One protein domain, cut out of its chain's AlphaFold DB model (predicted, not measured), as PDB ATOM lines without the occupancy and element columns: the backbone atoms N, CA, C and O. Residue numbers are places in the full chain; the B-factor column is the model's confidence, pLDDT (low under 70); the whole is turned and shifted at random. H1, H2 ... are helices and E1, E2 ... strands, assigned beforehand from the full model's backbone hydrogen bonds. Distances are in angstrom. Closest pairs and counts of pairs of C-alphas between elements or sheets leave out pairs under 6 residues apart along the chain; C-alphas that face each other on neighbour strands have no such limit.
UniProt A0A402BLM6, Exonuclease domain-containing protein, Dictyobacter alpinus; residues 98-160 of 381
ATOM      1  N   LYS A  98     -26.200 -14.053  15.965       89.69
ATOM      2  CA  LYS A  98     -26.246 -12.596  15.762       89.69
ATOM      3  C   LYS A  98     -24.870 -11.922  15.875       89.69
ATOM      4  O   LYS A  98     -24.565 -11.006  15.122       89.69
ATOM      5  N   GLN A  99     -24.015 -12.353  16.807       86.56
ATOM      6  CA  GLN A  99     -22.655 -11.813  16.925       86.56
ATOM      7  C   GLN A  99     -21.751 -12.263  15.770       86.56
ATOM      8  O   GLN A  99     -20.922 -11.477  15.319       86.56
ATOM      9  N   ARG A 100     -21.910 -13.496  15.273       88.31
ATOM     10  CA  ARG A 100     -21.189 -13.986  14.089       88.31
ATOM     11  C   ARG A 100     -21.589 -13.200  12.847       88.31
ATOM     12  O   ARG A 100     -20.707 -12.745  12.129       88.31
ATOM     13  N   GLU A 101     -22.882 -12.965  12.642       91.81
ATOM     14  CA  GLU A 101     -23.382 -12.123  11.550       91.81
ATOM     15  C   GLU A 101     -22.797 -10.708  11.609       91.81
ATOM     16  O   GLU A 101     -22.339 -10.185  10.594       91.81
ATOM     17  N   THR A 102     -22.750 -10.096  12.798       90.94
ATOM     18  CA  THR A 102     -22.122  -8.780  12.981       90.94
ATOM     19  C   THR A 102     -20.636  -8.803  12.629       90.94
ATOM     20  O   THR A 102     -20.166  -7.886  11.962       90.94
ATOM     21  N   ILE A 103     -19.893  -9.842  13.029       87.94
ATOM     22  CA  ILE A 103     -18.471  -9.990  12.682       87.94
ATOM     23  C   ILE A 103     -18.296 -10.089  11.163       87.94
ATOM     24  O   ILE A 103     -17.445  -9.394  10.614       87.94
ATOM     25  N   VAL A 104     -19.118 -10.887  10.478       90.81
ATOM     26  CA  VAL A 104     -19.066 -11.029   9.014       90.81
ATOM     27  C   VAL A 104     -19.381  -9.698   8.324       90.81
ATOM     28  O   VAL A 104     -18.641  -9.280   7.435       90.81
ATOM     29  N   LYS A 105     -20.424  -8.981   8.763       91.81
ATOM     30  CA  LYS A 105     -20.766  -7.647   8.232       91.81
ATOM     31  C   LYS A 105     -19.641  -6.638   8.455       91.81
ATOM     32  O   LYS A 105     -19.315  -5.879   7.546       91.81
ATOM     33  N   MET A 106     -19.029  -6.646   9.639       90.38
ATOM     34  CA  MET A 106     -17.886  -5.793   9.960       90.38
ATOM     35  C   MET A 106     -16.690  -6.111   9.059       90.38
ATOM     36  O   MET A 106     -16.109  -5.197   8.486       90.38
ATOM     37  N   GLN A 107     -16.350  -7.391   8.879       89.12
ATOM     38  CA  GLN A 107     -15.266  -7.825   7.993       89.12
ATOM     39  C   GLN A 107     -15.517  -7.418   6.539       89.12
ATOM     40  O   GLN A 107     -14.610  -6.906   5.890       89.12
ATOM     41  N   ALA A 108     -16.742  -7.581   6.037       89.94
ATOM     42  CA  ALA A 108     -17.116  -7.130   4.699       89.94
ATOM     43  C   ALA A 108     -17.007  -5.600   4.559       89.94
ATOM     44  O   ALA A 108     -16.503  -5.104   3.554       89.94
ATOM     45  N   GLY A 109     -17.430  -4.853   5.585       90.38
ATOM     46  CA  GLY A 109     -17.298  -3.398   5.642       90.38
ATOM     47  C   GLY A 109     -15.842  -2.931   5.637       90.38
ATOM     48  O   GLY A 109     -15.507  -2.032   4.871       90.38
ATOM     49  N   LEU A 110     -14.976  -3.571   6.429       89.25
ATOM     50  CA  LEU A 110     -13.532  -3.311   6.441       89.25
ATOM     51  C   LEU A 110     -12.907  -3.645   5.089       89.25
ATOM     52  O   LEU A 110     -12.214  -2.811   4.519       89.25
ATOM     53  N   LYS A 111     -13.209  -4.820   4.528       90.19
ATOM     54  CA  LYS A 111     -12.704  -5.206   3.210       90.19
ATOM     55  C   LYS A 111     -13.073  -4.163   2.159       90.19
ATOM     56  O   LYS A 111     -12.201  -3.716   1.433       90.19
ATOM     57  N   ARG A 112     -14.323  -3.694   2.136       88.94
ATOM     58  CA  ARG A 112     -14.751  -2.617   1.230       88.94
ATOM     59  C   ARG A 112     -14.024  -1.295   1.496       88.94
ATOM     60  O   ARG A 112     -13.618  -0.634   0.554       88.94
ATOM     61  N   ALA A 113     -13.885  -0.892   2.757       89.00
ATOM     62  CA  ALA A 113     -13.289   0.395   3.116       89.00
ATOM     63  C   ALA A 113     -11.783   0.472   2.831       89.00
ATOM     64  O   ALA A 113     -11.275   1.560   2.580       89.00
ATOM     65  N   TYR A 114     -11.096  -0.670   2.870       90.69
ATOM     66  CA  TYR A 114      -9.643  -0.759   2.753       90.69
ATOM     67  C   TYR A 114      -9.177  -1.471   1.478       90.69
ATOM     68  O   TYR A 114      -8.013  -1.842   1.384       90.69
ATOM     69  N   THR A 115     -10.063  -1.666   0.497       91.25
ATOM     70  CA  THR A 115      -9.693  -2.173  -0.832       91.25
ATOM     71  C   THR A 115      -9.707  -1.032  -1.838       91.25
ATOM     72  O   THR A 115     -10.673  -0.274  -1.911       91.25
ATOM     73  N   CYS A 116      -8.650  -0.922  -2.635       89.75
ATOM     74  CA  CYS A 116      -8.598  -0.020  -3.770       89.75
ATOM     75  C   CYS A 116      -9.604  -0.462  -4.843       89.75
ATOM     76  O   CYS A 116      -9.524  -1.579  -5.349       89.75
ATOM     77  N   GLU A 117     -10.502   0.436  -5.243       90.75
ATOM     78  CA  GLU A 117     -11.510   0.194  -6.285       90.75
ATOM     79  C   GLU A 117     -10.907   0.035  -7.686       90.75
ATOM     80  O   GLU A 117     -11.555  -0.513  -8.570       90.75
ATOM     81  N   ARG A 118      -9.662   0.487  -7.891       86.38
ATOM     82  CA  ARG A 118      -8.973   0.436  -9.185       86.38
ATOM     83  C   ARG A 118      -8.149  -0.837  -9.378       86.38
ATOM     84  O   ARG A 118      -8.343  -1.532 -10.366       86.38
ATOM     85  N   CYS A 119      -7.223  -1.138  -8.464       86.62
ATOM     86  CA  CYS A 119      -6.321  -2.291  -8.598       86.62
ATOM     87  C   CYS A 119      -6.691  -3.491  -7.710       86.62
ATOM     88  O   CYS A 119      -6.066  -4.541  -7.817       86.62
ATOM     89  N   GLY A 120      -7.668  -3.351  -6.807       89.12
ATOM     90  CA  GLY A 120      -8.080  -4.424  -5.897       89.12
ATOM     91  C   GLY A 120      -7.129  -4.689  -4.725       89.12
ATOM     92  O   GLY A 120      -7.368  -5.621  -3.956       89.12
ATOM     93  N   TRP A 121      -6.069  -3.892  -4.553       89.06
ATOM     94  CA  TRP A 121      -5.170  -4.003  -3.400       89.06
ATOM     95  C   TRP A 121      -5.919  -3.747  -2.084       89.06
ATOM     96  O   TRP A 121      -6.659  -2.771  -1.989       89.06
ATOM     97  N   TYR A 122      -5.713  -4.603  -1.078       89.75
ATOM     98  CA  TYR A 122      -6.360  -4.526   0.235       89.75
ATOM     99  C   TYR A 122      -5.337  -4.231   1.344       89.75
ATOM    100  O   TYR A 122      -4.383  -4.989   1.514       89.75
ATOM    101  N   ASP A 123      -5.567  -3.161   2.111       87.25
ATOM    102  CA  ASP A 123      -4.795  -2.802   3.308       87.25
ATOM    103  C   ASP A 123      -5.277  -3.614   4.522       87.25
ATOM    104  O   ASP A 123      -6.249  -3.265   5.203       87.25
ATOM    105  N   ASP A 124      -4.574  -4.707   4.813       85.81
ATOM    106  CA  ASP A 124      -4.847  -5.600   5.943       85.81
ATOM    107  C   ASP A 124      -4.532  -4.974   7.314       85.81
ATOM    108  O   ASP A 124      -4.998  -5.457   8.354       85.81
ATOM    109  N   THR A 125      -3.806  -3.854   7.334       84.75
ATOM    110  CA  THR A 125      -3.522  -3.089   8.553       84.75
ATOM    111  C   THR A 125      -4.631  -2.110   8.896       84.75
ATOM    112  O   THR A 125      -4.619  -1.531   9.983       84.75
ATOM    113  N   HIS A 126      -5.612  -1.951   8.005       85.19
ATOM    114  CA  HIS A 126      -6.746  -1.053   8.179       85.19
ATOM    115  C   HIS A 126      -6.296   0.391   8.486       85.19
ATOM    116  O   HIS A 126      -6.846   1.065   9.363       85.19
ATOM    117  N   GLY A 127      -5.270   0.875   7.780       77.12
ATOM    118  CA  GLY A 127      -4.725   2.226   7.899       77.12
ATOM    119  C   GLY A 127      -3.741   2.431   9.051       77.12
ATOM    120  O   GLY A 127      -3.360   3.573   9.321       77.12
ATOM    121  N   GLN A 128      -3.314   1.371   9.744       74.88
ATOM    122  CA  GLN A 128      -2.365   1.486  10.860       74.88
ATOM    123  C   GLN A 128      -0.908   1.690  10.407       74.88
ATOM    124  O   GLN A 128      -0.100   2.189  11.190       74.88
ATOM    125  N   GLN A 129      -0.563   1.383   9.151       65.06
ATOM    126  CA  GLN A 129       0.801   1.521   8.612       65.06
ATOM    127  C   GLN A 129       1.153   2.887   7.999       65.06
ATOM    128  O   GLN A 129       2.211   3.025   7.388       65.06
ATOM    129  N   ARG A 130       0.362   3.944   8.240       56.38
ATOM    130  CA  ARG A 130       0.576   5.296   7.664       56.38
ATOM    131  C   ARG A 130       1.973   5.920   7.858       56.38
ATOM    132  O   ARG A 130       2.251   6.951   7.262       56.38
ATOM    133  N   ARG A 131       2.845   5.347   8.697       52.19
ATOM    134  CA  ARG A 131       4.180   5.888   9.006       52.19
ATOM    135  C   ARG A 131       5.302   5.463   8.050       52.19
ATOM    136  O   ARG A 131       6.364   6.068   8.123       52.19
ATOM    137  N   TYR A 132       5.106   4.479   7.171       47.38
ATOM    138  CA  TYR A 132       6.147   4.036   6.232       47.38
ATOM    139  C   TYR A 132       5.606   3.967   4.795       47.38
ATOM    140  O   TYR A 132       4.974   2.987   4.424       47.38
ATOM    141  N   ARG A 133       5.889   5.020   4.012       51.38
ATOM    142  CA  ARG A 133       5.823   5.108   2.536       51.38
ATOM    143  C   ARG A 133       4.575   4.501   1.859       51.38
ATOM    144  O   ARG A 133       4.561   3.316   1.537       51.38
ATOM    145  N   GLY A 134       3.587   5.350   1.562       55.22
ATOM    146  CA  GLY A 134       2.703   5.183   0.392       55.22
ATOM    147  C   GLY A 134       1.783   3.958   0.356       55.22
ATOM    148  O   GLY A 134       1.498   3.439  -0.718       55.22
ATOM    149  N   ARG A 135       1.336   3.439   1.506       63.28
ATOM    150  CA  ARG A 135       0.403   2.296   1.558       63.28
ATOM    151  C   ARG A 135      -0.842   2.608   2.374       63.28
ATOM    152  O   ARG A 135      -1.124   1.947   3.371       63.28
ATOM    153  N   GLY A 136      -1.569   3.648   1.981       76.12
ATOM    154  CA  GLY A 136      -2.903   3.955   2.486       76.12
ATOM    155  C   GLY A 136      -3.985   3.805   1.421       76.12
ATOM    156  O   GLY A 136      -3.708   3.753   0.225       76.12
ATOM    157  N   ILE A 137      -5.239   3.751   1.873       84.94
ATOM    158  CA  ILE A 137      -6.401   4.023   1.024       84.94
ATOM    159  C   ILE A 137      -6.797   5.489   1.204       84.94
ATOM    160  O   ILE A 137      -7.131   5.933   2.307       84.94
ATOM    161  N   SER A 138      -6.764   6.215   0.097       84.81
ATOM    162  CA  SER A 138      -7.184   7.601  -0.044       84.81
ATOM    163  C   SER A 138      -8.597   7.666  -0.633       84.81
ATOM    164  O   SER A 138      -8.965   6.851  -1.481       84.81
ATOM    165  N   ILE A 139      -9.396   8.637  -0.177       86.88
ATOM    166  CA  ILE A 139     -10.759   8.871  -0.674       86.88
ATOM    167  C   ILE A 139     -10.736  10.078  -1.607       86.88
ATOM    168  O   ILE A 139     -10.295  11.155  -1.207       86.88
ATOM    169  N   ILE A 140     -11.230   9.900  -2.828       83.88
ATOM    170  CA  ILE A 140     -11.423  10.968  -3.810       83.88
ATOM    171  C   ILE A 140     -12.924  11.144  -4.022       83.88
ATOM    172  O   ILE A 140     -13.662  10.164  -4.075       83.88
ATOM    173  N   LYS A 141     -13.380  12.392  -4.106       85.31
ATOM    174  CA  LYS A 141     -14.757  12.726  -4.468       85.31
ATOM    175  C   LYS A 141     -14.796  13.048  -5.955       85.31
ATOM    176  O   LYS A 141     -14.111  13.969  -6.386       85.31
ATOM    177  N   GLU A 142     -15.556  12.277  -6.718       79.88
ATOM    178  CA  GLU A 142     -15.708  12.432  -8.166       79.88
ATOM    179  C   GLU A 142     -17.162  12.779  -8.501       79.88
ATOM    180  O   GLU A 142     -18.080  12.152  -7.974       79.88
ATOM    181  N   GLY A 143     -17.391  13.746  -9.392       77.94
ATOM    182  CA  GLY A 143     -18.730  14.138  -9.847       77.94
ATOM    183  C   GLY A 143     -19.029  15.623  -9.660       77.94
ATOM    184  O   GLY A 143     -18.155  16.407  -9.291       77.94
ATOM    185  N   GLU A 144     -20.269  16.009  -9.956       78.69
ATOM    186  CA  GLU A 144     -20.720  17.393  -9.800       78.69
ATOM    187  C   GLU A 144     -20.808  17.792  -8.318       78.69
ATOM    188  O   GLU A 144     -21.182  16.957  -7.487       78.69
ATOM    189  N   PRO A 145     -20.521  19.064  -7.975       82.50
ATOM    190  CA  PRO A 145     -20.691  19.566  -6.616       82.50
ATOM    191  C   PRO A 145     -22.100  19.282  -6.072       82.50
ATOM    192  O   PRO A 145     -23.094  19.730  -6.641       82.50
ATOM    193  N   GLY A 146     -22.197  18.546  -4.964       81.44
ATOM    194  CA  GLY A 146     -23.464  18.115  -4.358       81.44
ATOM    195  C   GLY A 146     -23.986  16.743  -4.812       81.44
ATOM    196  O   GLY A 146     -24.948  16.249  -4.222       81.44
ATOM    197  N   LEU A 147     -23.362  16.112  -5.811       84.50
ATOM    198  CA  LEU A 147     -23.648  14.753  -6.294       84.50
ATOM    199  C   LEU A 147     -22.379  13.882  -6.331       84.50
ATOM    200  O   LEU A 147     -22.318  12.890  -7.063       84.50
ATOM    201  N   GLU A 148     -21.353  14.240  -5.555       88.12
ATOM    202  CA  GLU A 148     -20.062  13.566  -5.605       88.12
ATOM    203  C   GLU A 148     -20.144  12.131  -5.073       88.12
ATOM    204  O   GLU A 148     -20.652  11.853  -3.983       88.12
ATOM    205  N   GLN A 149     -19.556  11.209  -5.824       85.44
ATOM    206  CA  GLN A 149     -19.333   9.837  -5.406       85.44
ATOM    207  C   GLN A 149     -17.960   9.723  -4.751       85.44
ATOM    208  O   GLN A 149     -16.949  10.174  -5.290       85.44
ATOM    209  N   GLU A 150     -17.909   9.092  -3.581       89.50
ATOM    210  CA  GLU A 150     -16.636   8.749  -2.959       89.50
ATOM    211  C   GLU A 150     -16.041   7.501  -3.607       89.50
ATOM    212  O   GLU A 150     -16.637   6.425  -3.563       89.50
ATOM    213  N   ARG A 151     -14.820   7.639  -4.115       89.38
ATOM    214  CA  ARG A 151     -13.981   6.559  -4.628       89.38
ATOM    215  C   ARG A 151     -12.791   6.310  -3.723       89.38
ATOM    216  O   ARG A 151     -12.290   7.228  -3.075       89.38
ATOM    217  N   ARG A 152     -12.333   5.061  -3.666       89.31
ATOM    218  CA  ARG A 152     -11.232   4.612  -2.804       89.31
ATOM    219  C   ARG A 152     -10.077   4.083  -3.631       89.31
ATOM    220  O   ARG A 152     -10.199   3.070  -4.316       89.31
ATOM    221  N   TYR A 153      -8.924   4.724  -3.510       88.06
ATOM    222  CA  TYR A 153      -7.724   4.348  -4.248       88.06
ATOM    223  C   TYR A 153      -6.555   4.136  -3.296       88.06
ATOM    224  O   TYR A 153      -6.421   4.869  -2.321       88.06
ATOM    225  N   CYS A 154      -5.708   3.140  -3.571       86.19
ATOM    226  CA  CYS A 154      -4.391   3.131  -2.945       86.19
ATOM    227  C   CYS A 154      -3.586   4.344  -3.423       86.19
ATOM    228  O   CYS A 154      -3.897   4.905  -4.480       86.19
ATOM    229  N   ASP A 155      -2.568   4.737  -2.664       82.88
ATOM    230  CA  ASP A 155      -1.766   5.924  -2.981       82.88
ATOM    231  C   ASP A 155      -1.161   5.847  -4.398       82.88
ATOM    232  O   ASP A 155      -1.377   6.769  -5.180       82.88
ATOM    233  N   ASP A 156      -0.593   4.701  -4.801       81.19
ATOM    234  CA  ASP A 156      -0.104   4.464  -6.174       81.19
ATOM    235  C   ASP A 156      -1.178   4.723  -7.251       81.19
ATOM    236  O   ASP A 156      -0.929   5.352  -8.280       81.19
ATOM    237  N   CYS A 157      -2.402   4.227  -7.035       83.50
ATOM    238  CA  CYS A 157      -3.504   4.420  -7.980       83.50
ATOM    239  C   CYS A 157      -3.982   5.871  -8.008       83.50
ATOM    240  O   CYS A 157      -4.352   6.361  -9.071       83.50
ATOM    241  N   ARG A 158      -3.988   6.550  -6.860       84.81
ATOM    242  CA  ARG A 158      -4.327   7.971  -6.769       84.81
ATOM    243  C   ARG A 158      -3.300   8.818  -7.517       84.81
ATOM    244  O   ARG A 158      -3.696   9.675  -8.298       84.81
ATOM    245  N   GLU A 159      -2.013   8.580  -7.296       82.25
ATOM    246  CA  GLU A 159      -0.934   9.287  -7.993       82.25
ATOM    247  C   GLU A 159      -0.983   9.049  -9.498       82.25
ATOM    248  O   GLU A 159      -0.846   9.990 -10.274       82.25
ATOM    249  N   TYR A 160      -1.255   7.813  -9.917       83.56
ATOM    250  CA  TYR A 160      -1.477   7.501 -11.324       83.56
ATOM    251  C   TYR A 160      -2.647   8.298 -11.923       83.56
ATOM    252  O   TYR A 160      -2.527   8.811 -13.031       83.56
TER     253      TYR A 160
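Overview. This is residues 98 to 160 of the 381 residues of the protein "Exonuclease domain-containing protein" of Dictyobacter alpinus (UniProt A0A402BLM6). A helix, H1, sticks out with its residues 98 to 109 from a small loose body, in which a two-stranded hairpin of E1 and E2 has a short helix, H2, at the end away from its turn. Between H1 and the hairpin, residues 114 to 136 wind in wide loops with no named element. The printed part has 63 residues, with two named helices and two named strands in the order H1, E1, E2, H2; the sheet order is E1 - E2, antiparallel, and the class is mixed, helices and strands. The whole is loose, with a radius of gyration of the C-alphas of 13.6 A, and only just flat, with spans of 39 by 34 by 19 A.

Along the chain. H1 takes residues 98 to 113 and measures 22.3 A from first to last C-alpha, beginning with C-alpha 98 at (-26.246, -12.596, 15.762). E1, residues 137 to 142, is 15.5 A long and begins with C-alpha 137 at (-6.401, 4.023, 1.024). E2, residues 149 to 154, is 16.6 A long. H2, residues 155 to 160, is 8.5 A long and ends with C-alpha 160 at (-1.477, 7.501, -11.324).

Arrangement. H1 has one pair of C-alphas within 8 A of E2, those of Ala 113 and Arg 152, 7.6 A apart. H1 and H2 are apart. E1 and E2 form a hairpin, antiparallel, with 148 degrees between their directions. C-alphas 137 and 154 face each other at 4.5 A, and so do C-alphas 142 and 149 at 5.2 A. N 138 and O 153 are within hydrogen-bond range at 2.8 A, as are N 149 and O 142 at 2.8 A. H2 has three pairs of C-alphas within 8 A of E1, the closest being those of Ser 138 and Asp 155, 6.4 A apart. In H1 and H2 every O i to N i+4 pair is within hydrogen-bond range.

Size, cuts and confidence. The C-alphas of Lys 98 and Tyr 160 are the two farthest apart, at 41.8 A. Without residues 98 to 109, which stand free, the body of 51 residues spans 34 by 22 by 18 A. The link from H1 to E1 is long, with 23 residues; that from E1 to E2 is short, with 6 residues; that from E2 to H2 is tight. The printed part has no cut. The mean pLDDT of the printed part of this model is 82.9, and residues 129 to 135 are under 70.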